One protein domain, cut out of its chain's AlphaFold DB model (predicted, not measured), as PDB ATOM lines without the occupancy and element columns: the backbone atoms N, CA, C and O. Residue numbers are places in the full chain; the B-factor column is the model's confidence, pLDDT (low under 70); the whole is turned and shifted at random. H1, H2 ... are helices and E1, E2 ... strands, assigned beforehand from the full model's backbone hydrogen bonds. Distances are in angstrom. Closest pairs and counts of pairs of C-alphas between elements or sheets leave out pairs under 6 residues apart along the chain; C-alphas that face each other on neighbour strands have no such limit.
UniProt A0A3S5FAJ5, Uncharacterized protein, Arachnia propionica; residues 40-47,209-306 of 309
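This is residues 40 to 47 and 209 to 306 of the 309 residues of an uncharacterized protein of Arachnia propionica (UniProt A0A3S5FAJ5). Two antiparallel sheets, partly face to face, form a V-shaped sandwich: their edge strands E4 and E7 come together at its point, and H1 fills its mouth, over E1 and E2 of one sheet and over E5 and, only just, E9 of the other. The printed part has 106 residues, with nine named strands and one named helix in the order E1 to E7, H1, E8, E9. The sheets run E1 E2 E3 E4 and E7 E6 E5 E9 E8, and the class is mixed, helices and strands. The whole is compact, with a radius of gyration of the C-alphas of 13.0 A, and spans 37 by 30 by 22 A.

E1 is residues 40 to 44, beginning at C-alpha 40 (45.747, -35.537, 7.123), 13.3 A long. Beyond the cut come E2, residues 209 to 214, 16.0 A, E3, residues 218 to 223, 16.1 A, and E4, residues 226 to 232, 17.2 A. E5 is residues 236 to 242, 17.6 A; E6 is residues 248 to 252, 13.6 A; E7 is residues 257 to 261, 10.8 A. H1, residues 269 to 285, is 24.1 A long and starts at C-alpha 269 (29.382, -46.654, 2.150). E8 is residues 289 to 291, 6.5 A, and E9 is residues 300 to 305, 13.7 A, ending at C-alpha 305 (50.062, -55.743, 13.286).

In the first sheet N 41 and O 212 of E1 and E2 are 2.8 A apart, within hydrogen-bond range. E2 E3 E4 is a meander, each strand the antiparallel neighbour of the one before, with N 211 to O 222 at 2.9 A and N 219 to O 231 at 2.8 A. E5 E6 E7 is another, with N 240 to O 249 at 2.8 A and N 250 to O 259 at 2.9 A. Between the antiparallel neighbours E5 and E9, N 239 and O 304 are within hydrogen-bond range at 2.8 A; in the hairpin E8 and E9, N 291 and O 303 are within hydrogen-bond range at 2.8 A. The closest C-alphas of E4 and E7 are those of Gly 229 and Ile 259, 5.4 A. H1 is on one face of the second sheet, two layers, at a height of 9.5 A, and along E5 at 17 degrees on the local plane. It is also on the first sheet, at a height of 10.6 A; its closest C-alpha pair with E1 is Met 278 and Phe 41, 7.4 A. Every O i to N i+4 pair of H1 is within hydrogen-bond range.

The C-alphas farthest apart, of Gly 225 and Gln 295, are 40.0 A apart. Residues 48 to 208 are not printed; C-alphas 47 and 209 stand 9.9 A apart across the cut. Of the links printed whole, none is long. Mean pLDDT of the printed part is 77.3; it is under 70 at residues 46 to 47, 244, 265 to 268 and 292 to 301.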
ATOM      1  N   THR A  40      46.835 -36.121   6.329       80.25
ATOM      2  CA  THR A  40      45.747 -35.537   7.123       80.25
ATOM      3  C   THR A  40      44.397 -36.135   6.741       80.25
ATOM      4  O   THR A  40      43.893 -35.956   5.627       80.25
ATOM      5  N   PHE A  41      43.744 -36.791   7.697       80.44
ATOM      6  CA  PHE A  41      42.412 -37.359   7.542       80.44
ATOM      7  C   PHE A  41      41.371 -36.569   8.323       80.44
ATOM      8  O   PHE A  41      41.376 -36.483   9.546       80.44
ATOM      9  N   LYS A  42      40.390 -36.042   7.592       81.94
ATOM     10  CA  LYS A  42      39.243 -35.340   8.174       81.94
ATOM     11  C   LYS A  42      38.070 -36.289   8.393       81.94
ATOM     12  O   LYS A  42      37.402 -36.648   7.417       81.94
ATOM     13  N   ILE A  43      37.757 -36.673   9.625       76.88
ATOM     14  CA  ILE A  43      36.704 -37.664   9.898       76.88
ATOM     15  C   ILE A  43      35.650 -37.095  10.842       76.88
ATOM     16  O   ILE A  43      35.938 -36.516  11.885       76.88
ATOM     17  N   ARG A  44      34.379 -37.256  10.460       76.19
ATOM     18  CA  ARG A  44      33.258 -36.915  11.340       76.19
ATOM     19  C   ARG A  44      33.132 -38.003  12.385       76.19
ATOM     20  O   ARG A  44      32.865 -39.147  12.025       76.19
ATOM     21  N   CYS A  45      33.297 -37.642  13.649       73.25
ATOM     22  CA  CYS A  45      33.228 -38.589  14.751       73.25
ATOM     23  C   CYS A  45      31.928 -38.431  15.538       73.25
ATOM     24  O   CYS A  45      31.269 -37.390  15.525       73.25
ATOM     25  N   ARG A  46      31.525 -39.509  16.200       69.62
ATOM     26  CA  ARG A  46      30.389 -39.531  17.106       69.62
ATOM     27  C   ARG A  46      30.873 -39.107  18.484       69.62
ATOM     28  O   ARG A  46      31.593 -39.852  19.141       69.62
ATOM     29  N   ASP A  47      30.404 -37.960  18.952       63.00
ATOM     30  CA  ASP A  47      30.491 -37.655  20.376       63.00
ATOM     31  C   ASP A  47      29.492 -38.523  21.134       63.00
ATOM     32  O   ASP A  47      28.343 -38.691  20.704       63.00
ATOM     33  N   VAL A 209      33.984 -32.591  13.684       73.00
ATOM     34  CA  VAL A 209      34.967 -33.126  12.761       73.00
ATOM     35  C   VAL A 209      36.267 -33.234  13.533       73.00
ATOM     36  O   VAL A 209      36.745 -32.221  14.039       73.00
ATOM     37  N   ARG A 210      36.802 -34.450  13.632       79.50
ATOM     38  CA  ARG A 210      38.134 -34.700  14.173       79.50
ATOM     39  C   ARG A 210      39.124 -34.785  13.026       79.50
ATOM     40  O   ARG A 210      38.785 -35.263  11.934       79.50
ATOM     41  N   TRP A 211      40.310 -34.272  13.278       80.25
ATOM     42  CA  TRP A 211      41.427 -34.330  12.362       80.25
ATOM     43  C   TRP A 211      42.382 -35.374  12.897       80.25
ATOM     44  O   TRP A 211      42.715 -35.376  14.077       80.25
ATOM     45  N   LEU A 212      42.745 -36.312  12.043       82.69
ATOM     46  CA  LEU A 212      43.830 -37.218  12.327       82.69
ATOM     47  C   LEU A 212      44.991 -36.814  11.434       82.69
ATOM     48  O   LEU A 212      44.902 -36.915  10.212       82.69
ATOM     49  N   GLU A 213      46.043 -36.341  12.068       84.56
ATOM     50  CA  GLU A 213      47.292 -35.948  11.443       84.56
ATOM     51  C   GLU A 213      48.282 -37.085  11.666       84.56
ATOM     52  O   GLU A 213      48.472 -37.559  12.786       84.56
ATOM     53  N   ILE A 214      48.848 -37.584  10.578       81.31
ATOM     54  CA  ILE A 214      49.875 -38.614  10.593       81.31
ATOM     55  C   ILE A 214      51.109 -37.970   9.996       81.31
ATOM     56  O   ILE A 214      51.158 -37.683   8.797       81.31
ATOM     57  N   ASP A 215      52.049 -37.691  10.878       79.06
ATOM     58  CA  ASP A 215      53.406 -37.311  10.541       79.06
ATOM     59  C   ASP A 215      54.277 -38.575  10.464       79.06
ATOM     60  O   ASP A 215      53.833 -39.663  10.835       79.06
ATOM     61  N   GLU A 216      55.514 -38.462   9.997       71.69
ATOM     62  CA  GLU A 216      56.438 -39.596   9.915       71.69
ATOM     63  C   GLU A 216      56.771 -40.169  11.301       71.69
ATOM     64  O   GLU A 216      56.898 -41.381  11.477       71.69
ATOM     65  N   GLU A 217      56.851 -39.309  12.314       78.62
ATOM     66  CA  GLU A 217      57.199 -39.730  13.669       78.62
ATOM     67  C   GLU A 217      55.985 -39.980  14.559       78.62
ATOM     68  O   GLU A 217      56.059 -40.788  15.489       78.62
ATOM     69  N   LYS A 218      54.882 -39.251  14.350       84.19
ATOM     70  CA  LYS A 218      53.761 -39.199  15.298       84.19
ATOM     71  C   LYS A 218      52.411 -39.183  14.598       84.19
ATOM     72  O   LYS A 218      52.178 -38.472  13.631       84.19
ATOM     73  N   MET A 219      51.482 -39.930  15.171       83.00
ATOM     74  CA  MET A 219      50.074 -39.935  14.824       83.00
ATOM     75  C   MET A 219      49.323 -39.158  15.907       83.00
ATOM     76  O   MET A 219      49.410 -39.480  17.094       83.00
ATOM     77  N   MET A 220      48.594 -38.123  15.503       85.38
ATOM     78  CA  MET A 220      47.893 -37.190  16.380       85.38
ATOM     79  C   MET A 220      46.423 -37.094  15.986       85.38
ATOM     80  O   MET A 220      46.077 -36.801  14.847       85.38
ATOM     81  N   LEU A 221      45.537 -37.315  16.950       84.81
ATOM     82  CA  LEU A 221      44.114 -37.036  16.828       84.81
ATOM     83  C   LEU A 221      43.838 -35.683  17.480       84.81
ATOM     84  O   LEU A 221      43.959 -35.550  18.697       84.81
ATOM     85  N   SER A 222      43.451 -34.693  16.680       83.12
ATOM     86  CA  SER A 222      43.139 -33.345  17.138       83.12
ATOM     87  C   SER A 222      41.663 -32.991  16.920       83.12
ATOM     88  O   SER A 222      41.005 -33.367  15.938       83.12
ATOM     89  N   TRP A 223      41.106 -32.237  17.863       81.94
ATOM     90  CA  TRP A 223      39.783 -31.644  17.768       81.94
ATOM     91  C   TRP A 223      39.844 -30.184  18.200       81.94
ATOM     92  O   TRP A 223      40.234 -29.862  19.313       81.94
ATOM     93  N   LYS A 224      39.444 -29.274  17.302       73.94
ATOM     94  CA  LYS A 224      39.362 -27.830  17.590       73.94
ATOM     95  C   LYS A 224      40.678 -27.230  18.145       73.94
ATOM     96  O   LYS A 224      40.637 -26.283  18.921       73.94
ATOM     97  N   GLY A 225      41.826 -27.765  17.718       73.56
ATOM     98  CA  GLY A 225      43.157 -27.337  18.170       73.56
ATOM     99  C   GLY A 225      43.655 -28.017  19.450       73.56
ATOM    100  O   GLY A 225      44.789 -27.782  19.845       73.56
ATOM    101  N   GLU A 226      42.846 -28.873  20.076       80.56
ATOM    102  CA  GLU A 226      43.239 -29.693  21.222       80.56
ATOM    103  C   GLU A 226      43.608 -31.106  20.755       80.56
ATOM    104  O   GLU A 226      42.921 -31.689  19.913       80.56
ATOM    105  N   VAL A 227      44.707 -31.657  21.268       82.62
ATOM    106  CA  VAL A 227      45.182 -33.002  20.914       82.62
ATOM    107  C   VAL A 227      44.512 -34.010  21.850       82.62
ATOM    108  O   VAL A 227      44.867 -34.103  23.019       82.62
ATOM    109  N   GLU A 228      43.530 -34.761  21.343       80.44
ATOM    110  CA  GLU A 228      42.803 -35.793  22.101       80.44
ATOM    111  C   GLU A 228      43.652 -37.055  22.325       80.44
ATOM    112  O   GLU A 228      43.450 -37.779  23.299       80.44
ATOM    113  N   GLY A 229      44.583 -37.346  21.417       80.69
ATOM    114  CA  GLY A 229      45.455 -38.509  21.525       80.69
ATOM    115  C   GLY A 229      46.658 -38.398  20.605       80.69
ATOM    116  O   GLY A 229      46.537 -37.949  19.469       80.69
ATOM    117  N   GLN A 230      47.814 -38.817  21.101       85.81
ATOM    118  CA  GLN A 230      49.068 -38.827  20.360       85.81
ATOM    119  C   GLN A 230      49.787 -40.148  20.613       85.81
ATOM    120  O   GLN A 230      49.818 -40.641  21.742       85.81
ATOM    121  N   VAL A 231      50.357 -40.719  19.560       84.75
ATOM    122  CA  VAL A 231      51.198 -41.916  19.624       84.75
ATOM    123  C   VAL A 231      52.334 -41.769  18.620       84.75
ATOM    124  O   VAL A 231      52.113 -41.280  17.514       84.75
ATOM    125  N   ALA A 232      53.555 -42.138  18.999       84.06
ATOM    126  CA  ALA A 232      54.654 -42.198  18.042       84.06
ATOM    127  C   ALA A 232      54.422 -43.376  17.090       84.06
ATOM    128  O   ALA A 232      54.015 -44.442  17.546       84.06
ATOM    129  N   LEU A 233      54.686 -43.213  15.790       80.94
ATOM    130  CA  LEU A 233      54.471 -44.266  14.789       80.94
ATOM    131  C   LEU A 233      55.242 -45.542  15.138       80.94
ATOM    132  O   LEU A 233      54.700 -46.638  15.026       80.94
ATOM    133  N   ARG A 234      56.464 -45.384  15.660       79.75
ATOM    134  CA  ARG A 234      57.303 -46.488  16.141       79.75
ATOM    135  C   ARG A 234      56.675 -47.265  17.290       79.75
ATOM    136  O   ARG A 234      56.852 -48.476  17.367       79.75
ATOM    137  N   ASP A 235      55.928 -46.593  18.157       83.62
ATOM    138  CA  ASP A 235      55.322 -47.196  19.345       83.62
ATOM    139  C   ASP A 235      53.975 -47.861  19.041       83.62
ATOM    140  O   ASP A 235      53.371 -48.459  19.926       83.62
ATOM    141  N   ILE A 236      53.479 -47.801  17.804       83.25
ATOM    142  CA  ILE A 236      52.235 -48.476  17.429       83.25
ATOM    143  C   ILE A 236      52.506 -49.979  17.313       83.25
ATOM    144  O   ILE A 236      53.363 -50.408  16.547       83.25
ATOM    145  N   ALA A 237      51.753 -50.790  18.055       82.88
ATOM    146  CA  ALA A 237      51.847 -52.248  17.977       82.88
ATOM    147  C   ALA A 237      50.825 -52.845  17.027       82.88
ATOM    148  O   ALA A 237      51.155 -53.680  16.191       82.88
ATOM    149  N   HIS A 238      49.570 -52.431  17.178       83.44
ATOM    150  CA  HIS A 238      48.501 -52.928  16.335       83.44
ATOM    151  C   HIS A 238      47.345 -51.942  16.235       83.44
ATOM    152  O   HIS A 238      47.047 -51.159  17.144       83.44
ATOM    153  N   LEU A 239      46.656 -52.016  15.106       85.25
ATOM    154  CA  LEU A 239      45.471 -51.244  14.784       85.25
ATOM    155  C   LEU A 239      44.299 -52.200  14.589       85.25
ATOM    156  O   LEU A 239      44.384 -53.206  13.881       85.25
ATOM    157  N   ARG A 240      43.179 -51.885  15.239       86.06
ATOM    158  CA  ARG A 240      41.974 -52.710  15.225       86.06
ATOM    159  C   ARG A 240      40.802 -51.914  14.670       86.06
ATOM    160  O   ARG A 240      40.447 -50.861  15.200       86.06
ATOM    161  N   LEU A 241      40.179 -52.448  13.624       85.25
ATOM    162  CA  LEU A 241      38.972 -51.896  13.015       85.25
ATOM    163  C   LEU A 241      37.769 -52.797  13.310       85.25
ATOM    164  O   LEU A 241      37.807 -54.006  13.070       85.25
ATOM    165  N   TRP A 242      36.696 -52.214  13.841       80.25
ATOM    166  CA  TRP A 242      35.492 -52.934  14.268       80.25
ATOM    167  C   TRP A 242      34.377 -52.908  13.216       80.25
ATOM    168  O   TRP A 242      34.012 -51.842  12.741       80.25
ATOM    169  N   ASN A 243      33.728 -54.047  12.953       72.50
ATOM    170  CA  ASN A 243      32.757 -54.189  11.852       72.50
ATOM    171  C   ASN A 243      31.466 -53.383  12.058       72.50
ATOM    172  O   ASN A 243      31.041 -52.591  11.224       72.50
ATOM    173  N   ASN A 244      30.847 -53.539  13.228       69.56
ATOM    174  CA  ASN A 244      29.496 -53.024  13.459       69.56
ATOM    175  C   ASN A 244      29.434 -51.482  13.509       69.56
ATOM    176  O   ASN A 244      28.415 -50.873  13.190       69.56
ATOM    177  N   ARG A 245      30.521 -50.829  13.941       70.62
ATOM    178  CA  ARG A 245      30.565 -49.367  14.129       70.62
ATOM    179  C   ARG A 245      31.682 -48.659  13.367       70.62
ATOM    180  O   ARG A 245      31.709 -47.433  13.390       70.62
ATOM    181  N   TYR A 246      32.554 -49.401  12.680       74.56
ATOM    182  CA  TYR A 246      33.796 -48.878  12.100       74.56
ATOM    183  C   TYR A 246      34.642 -48.117  13.126       74.56
ATOM    184  O   TYR A 246      35.351 -47.177  12.780       74.56
ATOM    185  N   ASP A 247      34.551 -48.513  14.402       81.69
ATOM    186  CA  ASP A 247      35.384 -47.948  15.458       81.69
ATOM    187  C   ASP A 247      36.839 -48.331  15.149       81.69
ATOM    188  O   ASP A 247      37.148 -49.504  14.927       81.69
ATOM    189  N   LEU A 248      37.709 -47.328  15.104       83.88
ATOM    190  CA  LEU A 248      39.137 -47.483  14.892       83.88
ATOM    191  C   LEU A 248      39.850 -47.294  16.226       83.88
ATOM    192  O   LEU A 248      39.693 -46.266  16.893       83.88
ATOM    193  N   GLU A 249      40.642 -48.287  16.598       87.81
ATOM    194  CA  GLU A 249      41.406 -48.309  17.837       87.81
ATOM    195  C   GLU A 249      42.880 -48.554  17.515       87.81
ATOM    196  O   GLU A 249      43.214 -49.509  16.812       87.81
ATOM    197  N   VAL A 250      43.750 -47.676  18.011       86.56
ATOM    198  CA  VAL A 250      45.206 -47.760  17.837       86.56
ATOM    199  C   VAL A 250      45.836 -48.047  19.191       86.56
ATOM    200  O   VAL A 250      45.634 -47.286  20.149       86.56
ATOM    201  N   TYR A 251      46.586 -49.142  19.256       85.56
ATOM    202  CA  TYR A 251      47.248 -49.611  20.462       85.56
ATOM    203  C   TYR A 251      48.758 -49.415  20.361       85.56
ATOM    204  O   TYR A 251      49.378 -49.653  19.325       85.56
ATOM    205  N   ASP A 252      49.329 -48.993  21.477       85.50
ATOM    206  CA  ASP A 252      50.767 -48.887  21.702       85.50
ATOM    207  C   ASP A 252      51.392 -50.292  21.906       85.50
ATOM    208  O   ASP A 252      50.680 -51.250  22.231       85.50
ATOM    209  N   ARG A 253      52.718 -50.424  21.797       81.31
ATOM    210  CA  ARG A 253      53.545 -51.584  22.213       81.31
ATOM    211  C   ARG A 253      53.300 -52.002  23.652       81.31
ATOM    212  O   ARG A 253      53.389 -53.182  23.975       81.31
ATOM    213  N   THR A 254      52.885 -51.068  24.496       81.94
ATOM    214  CA  THR A 254      52.439 -51.352  25.870       81.94
ATOM    215  C   THR A 254      51.031 -51.962  25.964       81.94
ATOM    216  O   THR A 254      50.510 -52.127  27.065       81.94
ATOM    217  N   ALA A 255      50.389 -52.276  24.832       79.94
ATOM    218  CA  ALA A 255      48.989 -52.695  24.717       79.94
ATOM    219  C   ALA A 255      47.983 -51.676  25.287       79.94
ATOM    220  O   ALA A 255      46.831 -52.008  25.579       79.94
ATOM    221  N   THR A 256      48.396 -50.415  25.429       83.88
ATOM    222  CA  THR A 256      47.523 -49.330  25.871       83.88
ATOM    223  C   THR A 256      46.829 -48.689  24.675       83.88
ATOM    224  O   THR A 256      47.434 -48.437  23.633       83.88
ATOM    225  N   LEU A 257      45.527 -48.436  24.806       85.25
ATOM    226  CA  LEU A 257      44.753 -47.733  23.786       85.25
ATOM    227  C   LEU A 257      45.137 -46.249  23.799       85.25
ATOM    228  O   LEU A 257      44.845 -45.553  24.771       85.25
ATOM    229  N   ARG A 258      45.753 -45.759  22.721       85.50
ATOM    230  CA  ARG A 258      46.188 -44.354  22.610       85.50
ATOM    231  C   ARG A 258      45.212 -43.498  21.830       85.50
ATOM    232  O   ARG A 258      44.922 -42.375  22.225       85.50
ATOM    233  N   ILE A 259      44.691 -44.033  20.730       85.38
ATOM    234  CA  ILE A 259      43.764 -43.313  19.861       85.38
ATOM    235  C   ILE A 259      42.513 -44.156  19.680       85.38
ATOM    236  O   ILE A 259      42.568 -45.318  19.273       85.38
ATOM    237  N   ARG A 260      41.365 -43.542  19.970       83.81
ATOM    238  CA  ARG A 260      40.052 -44.136  19.740       83.81
ATOM    239  C   ARG A 260      39.202 -43.208  18.898       83.81
ATOM    240  O   ARG A 260      38.714 -42.182  19.371       83.81
ATOM    241  N   MET A 261      38.947 -43.623  17.669       80.94
ATOM    242  CA  MET A 261      38.113 -42.878  16.745       80.94
ATOM    243  C   MET A 261      36.818 -43.640  16.484       80.94
ATOM    244  O   MET A 261      36.822 -44.799  16.084       80.94
ATOM    245  N   LYS A 262      35.688 -42.969  16.712       82.31
ATOM    246  CA  LYS A 262      34.351 -43.522  16.470       82.31
ATOM    247  C   LYS A 262      33.688 -42.741  15.346       82.31
ATOM    248  O   LYS A 262      33.099 -41.694  15.629       82.31
ATOM    249  N   PRO A 263      33.808 -43.164  14.082       74.56
ATOM    250  CA  PRO A 263      33.227 -42.433  12.970       74.56
ATOM    251  C   PRO A 263      31.700 -42.379  13.084       74.56
ATOM    252  O   PRO A 263      31.027 -43.279  13.589       74.56
ATOM    253  N   TRP A 264      31.124 -41.272  12.626       70.25
ATOM    254  CA  TRP A 264      29.681 -41.101  12.605       70.25
ATOM    255  C   TRP A 264      29.091 -41.909  11.447       70.25
ATOM    256  O   TRP A 264      29.210 -41.527  10.282       70.25
ATOM    257  N   LEU A 265      28.452 -43.032  11.784       62.62
ATOM    258  CA  LEU A 265      27.749 -43.885  10.834       62.62
ATOM    259  C   LEU A 265      26.235 -43.856  11.076       62.62
ATOM    260  O   LEU A 265      25.742 -44.298  12.113       62.62
ATOM    261  N   MET A 266      25.498 -43.421  10.059       51.53
ATOM    262  CA  MET A 266      24.263 -44.088   9.657       51.53
ATOM    263  C   MET A 266      24.495 -44.577   8.223       51.53
ATOM    264  O   MET A 266      24.560 -43.773   7.301       51.53
ATOM    265  N   SER A 267      24.786 -45.873   8.068       54.22
ATOM    266  CA  SER A 267      24.761 -46.634   6.800       54.22
ATOM    267  C   SER A 267      25.459 -46.049   5.550       54.22
ATOM    268  O   SER A 267      25.067 -46.379   4.431       54.22
ATOM    269  N   ASN A 268      26.483 -45.197   5.675       64.56
ATOM    270  CA  ASN A 268      27.111 -44.575   4.504       64.56
ATOM    271  C   ASN A 268      28.354 -45.349   4.024       64.56
ATOM    272  O   ASN A 268      29.400 -45.311   4.677       64.56
ATOM    273  N   ARG A 269      28.260 -45.978   2.839       73.62
ATOM    274  CA  ARG A 269      29.382 -46.654   2.150       73.62
ATOM    275  C   ARG A 269      30.605 -45.750   1.968       73.62
ATOM    276  O   ARG A 269      31.727 -46.238   1.988       73.62
ATOM    277  N   PHE A 270      30.398 -44.438   1.841       73.38
ATOM    278  CA  PHE A 270      31.482 -43.470   1.701       73.38
ATOM    279  C   PHE A 270      32.345 -43.363   2.962       73.38
ATOM    280  O   PHE A 270      33.567 -43.313   2.870       73.38
ATOM    281  N   MET A 271      31.724 -43.343   4.148       75.06
ATOM    282  CA  MET A 271      32.478 -43.251   5.402       75.06
ATOM    283  C   MET A 271      33.267 -44.534   5.648       75.06
ATOM    284  O   MET A 271      34.429 -44.458   6.031       75.06
ATOM    285  N   LYS A 272      32.661 -45.690   5.345       78.00
ATOM    286  CA  LYS A 272      33.353 -46.981   5.347       78.00
ATOM    287  C   LYS A 272      34.590 -46.941   4.447       78.00
ATOM    288  O   LYS A 272      35.696 -47.113   4.938       78.00
ATOM    289  N   ALA A 273      34.417 -46.587   3.172       80.56
ATOM    290  CA  ALA A 273      35.521 -46.504   2.217       80.56
ATOM    291  C   ALA A 273      36.624 -45.526   2.658       80.56
ATOM    292  O   ALA A 273      37.801 -45.763   2.407       80.56
ATOM    293  N   LYS A 274      36.260 -44.429   3.332       82.81
ATOM    294  CA  LYS A 274      37.228 -43.469   3.865       82.81
ATOM    295  C   LYS A 274      38.057 -44.047   5.012       82.81
ATOM    296  O   LYS A 274      39.263 -43.827   5.039       82.81
ATOM    297  N   VAL A 275      37.421 -44.747   5.947       81.38
ATOM    298  CA  VAL A 275      38.110 -45.391   7.075       81.38
ATOM    299  C   VAL A 275      38.962 -46.560   6.585       81.38
ATOM    300  O   VAL A 275      40.100 -46.688   7.019       81.38
ATOM    301  N   ASP A 276      38.463 -47.342   5.627       82.69
ATOM    302  CA  ASP A 276      39.224 -48.420   4.991       82.69
ATOM    303  C   ASP A 276      40.471 -47.883   4.288       82.69
ATOM    304  O   ASP A 276      41.566 -48.370   4.552       82.69
ATOM    305  N   ARG A 277      40.328 -46.821   3.484       84.12
ATOM    306  CA  ARG A 277      41.459 -46.163   2.818       84.12
ATOM    307  C   ARG A 277      42.464 -45.601   3.818       84.12
ATOM    308  O   ARG A 277      43.662 -45.676   3.584       84.12
ATOM    309  N   MET A 278      41.988 -45.032   4.922       83.50
ATOM    310  CA  MET A 278      42.863 -44.532   5.975       83.50
ATOM    311  C   MET A 278      43.646 -45.671   6.638       83.50
ATOM    312  O   MET A 278      44.849 -45.543   6.833       83.50
ATOM    313  N   ALA A 279      42.985 -46.788   6.950       83.94
ATOM    314  CA  ALA A 279      43.640 -47.970   7.500       83.94
ATOM    315  C   ALA A 279      44.656 -48.571   6.514       83.94
ATOM    316  O   ALA A 279      45.744 -48.944   6.938       83.94
ATOM    317  N   ASP A 280      44.338 -48.602   5.216       85.62
ATOM    318  CA  ASP A 280      45.265 -49.032   4.161       85.62
ATOM    319  C   ASP A 280      46.490 -48.118   4.089       85.62
ATOM    320  O   ASP A 280      47.611 -48.604   4.083       85.62
ATOM    321  N   GLN A 281      46.300 -46.797   4.119       84.94
ATOM    322  CA  GLN A 281      47.420 -45.853   4.098       84.94
ATOM    323  C   GLN A 281      48.307 -45.988   5.339       84.94
ATOM    324  O   GLN A 281      49.522 -45.968   5.206       84.94
ATOM    325  N   ILE A 282      47.729 -46.176   6.529       83.06
ATOM    326  CA  ILE A 282      48.507 -46.423   7.756       83.06
ATOM    327  C   ILE A 282      49.278 -47.739   7.655       83.06
ATOM    328  O   ILE A 282      50.450 -47.795   8.019       83.06
ATOM    329  N   ARG A 283      48.632 -48.794   7.149       83.75
ATOM    330  CA  ARG A 283      49.271 -50.090   6.917       83.75
ATOM    331  C   ARG A 283      50.454 -49.956   5.970       83.75
ATOM    332  O   ARG A 283      51.518 -50.478   6.275       83.75
ATOM    333  N   ASP A 284      50.262 -49.267   4.854       82.88
ATOM    334  CA  ASP A 284      51.281 -49.121   3.821       82.88
ATOM    335  C   ASP A 284      52.447 -48.238   4.311       82.88
ATOM    336  O   ASP A 284      53.596 -48.537   4.006       82.88
ATOM    337  N   LEU A 285      52.185 -47.210   5.131       79.50
ATOM    338  CA  LEU A 285      53.228 -46.385   5.765       79.50
ATOM    339  C   LEU A 285      54.090 -47.176   6.758       79.50
ATOM    340  O   LEU A 285      55.314 -47.091   6.736       79.50
ATOM    341  N   LEU A 286      53.446 -47.929   7.647       79.06
ATOM    342  CA  LEU A 286      54.105 -48.655   8.736       79.06
ATOM    343  C   LEU A 286      54.503 -50.086   8.347       79.06
ATOM    344  O   LEU A 286      54.910 -50.862   9.207       79.06
ATOM    345  N   HIS A 287      54.346 -50.456   7.073       79.12
ATOM    346  CA  HIS A 287      54.602 -51.807   6.561       79.12
ATOM    347  C   HIS A 287      53.903 -52.901   7.396       79.12
ATOM    348  O   HIS A 287      54.458 -53.964   7.680       79.12
ATOM    349  N   GLY A 288      52.669 -52.618   7.820       77.19
ATOM    350  CA  GLY A 288      51.893 -53.488   8.694       77.19
ATOM    351  C   GLY A 288      51.410 -54.755   7.995       77.19
ATOM    352  O   GLY A 288      51.017 -54.741   6.827       77.19
ATOM    353  N   THR A 289      51.370 -55.856   8.736       76.44
ATOM    354  CA  THR A 289      50.771 -57.111   8.280       76.44
ATOM    355  C   THR A 289      49.293 -57.123   8.652       76.44
ATOM    356  O   THR A 289      48.929 -57.023   9.821       76.44
ATOM    357  N   GLU A 290      48.413 -57.236   7.656       78.12
ATOM    358  CA  GLU A 290      46.972 -57.317   7.894       78.12
ATOM    359  C   GLU A 290      46.531 -58.767   8.094       78.12
ATOM    360  O   GLU A 290      46.645 -59.605   7.199       78.12
ATOM    361  N   VAL A 291      45.926 -59.034   9.245       73.88
ATOM    362  CA  VAL A 291      45.177 -60.254   9.514       73.88
ATOM    363  C   VAL A 291      43.693 -59.906   9.515       73.88
ATOM    364  O   VAL A 291      43.156 -59.271  10.428       73.88
ATOM    365  N   ARG A 292      42.983 -60.347   8.476       65.38
ATOM    366  CA  ARG A 292      41.517 -60.333   8.480       65.38
ATOM    367  C   ARG A 292      41.037 -61.514   9.307       65.38
ATOM    368  O   ARG A 292      41.041 -62.652   8.845       65.38
ATOM    369  N   ILE A 293      40.665 -61.242  10.553       64.88
ATOM    370  CA  ILE A 293      40.074 -62.249  11.432       64.88
ATOM    371  C   ILE A 293      38.631 -62.455  10.975       64.88
ATOM    372  O   ILE A 293      37.723 -61.772  11.445       64.88
ATOM    373  N   ASP A 294      38.424 -63.386  10.049       50.53
ATOM    374  CA  ASP A 294      37.083 -63.729   9.593       50.53
ATOM    375  C   ASP A 294      36.447 -64.834  10.464       50.53
ATOM    376  O   ASP A 294      37.095 -65.768  10.940       50.53
ATOM    377  N   GLN A 295      35.138 -64.695  10.675       49.12
ATOM    378  CA  GLN A 295      34.154 -65.665  11.189       49.12
ATOM    379  C   GLN A 295      33.994 -66.021  12.683       49.12
ATOM    380  O   GLN A 295      32.903 -66.489  13.016       49.12
ATOM    381  N   ARG A 296      34.928 -65.799  13.623       49.53
ATOM    382  CA  ARG A 296      34.680 -66.193  15.047       49.53
ATOM    383  C   ARG A 296      34.461 -65.068  16.052       49.53
ATOM    384  O   ARG A 296      33.713 -65.261  17.011       49.53
ATOM    385  N   SER A 297      35.046 -63.891  15.846       53.94
ATOM    386  CA  SER A 297      34.784 -62.736  16.712       53.94
ATOM    387  C   SER A 297      33.679 -61.894  16.077       53.94
ATOM    388  O   SER A 297      33.850 -61.351  14.995       53.94
ATOM    389  N   ARG A 298      32.509 -61.787  16.717       55.03
ATOM    390  CA  ARG A 298      31.344 -61.056  16.163       55.03
ATOM    391  C   ARG A 298      31.566 -59.541  15.981       55.03
ATOM    392  O   ARG A 298      30.602 -58.813  15.759       55.03
ATOM    393  N   HIS A 299      32.789 -59.034  16.154       61.34
ATOM    394  CA  HIS A 299      33.003 -57.616  16.409       61.34
ATOM    395  C   HIS A 299      34.240 -56.975  15.753       61.34
ATOM    396  O   HIS A 299      34.204 -55.765  15.529       61.34
ATOM    397  N   THR A 300      35.290 -57.725  15.399       58.69
ATOM    398  CA  THR A 300      36.511 -57.177  14.771       58.69
ATOM    399  C   THR A 300      36.571 -57.555  13.294       58.69
ATOM    400  O   THR A 300      36.355 -58.708  12.952       58.69
ATOM    401  N   GLU A 301      36.829 -56.572  12.433       68.69
ATOM    402  CA  GLU A 301      36.784 -56.697  10.968       68.69
ATOM    403  C   GLU A 301      38.192 -56.756  10.360       68.69
ATOM    404  O   GLU A 301      38.446 -57.543   9.453       68.69
ATOM    405  N   ARG A 302      39.126 -55.940  10.872       76.88
ATOM    406  CA  ARG A 302      40.518 -55.899  10.406       76.88
ATOM    407  C   ARG A 302      41.450 -55.722  11.594       76.88
ATOM    408  O   ARG A 302      41.189 -54.902  12.479       76.88
ATOM    409  N   PHE A 303      42.517 -56.504  11.611       80.56
ATOM    410  CA  PHE A 303      43.594 -56.409  12.579       80.56
ATOM    411  C   PHE A 303      44.886 -56.184  11.803       80.56
ATOM    412  O   PHE A 303      45.155 -56.906  10.847       80.56
ATOM    413  N   ILE A 304      45.622 -55.133  12.142       81.06
ATOM    414  CA  ILE A 304      46.864 -54.768  11.463       81.06
ATOM    415  C   ILE A 304      47.948 -54.746  12.523       81.06
ATOM    416  O   ILE A 304      47.881 -53.918  13.427       81.06
ATOM    417  N   ASP A 305      48.900 -55.661  12.410       80.81
ATOM    418  CA  ASP A 305      50.062 -55.743  13.286       80.81
ATOM    419  C   ASP A 305      51.243 -55.036  12.639       80.81
ATOM    420  O   ASP A 305      51.470 -55.167  11.434       80.81
ATOM    421  N   PHE A 306      52.016 -54.315  13.440       81.31
ATOM    422  CA  PHE A 306      53.224 -53.644  12.979       81.31
ATOM    423  C   PHE A 306      54.445 -54.342  13.579       81.31
ATOM    424  O   PHE A 306      54.482 -54.576  14.791       81.31
TER     425      PHE A 306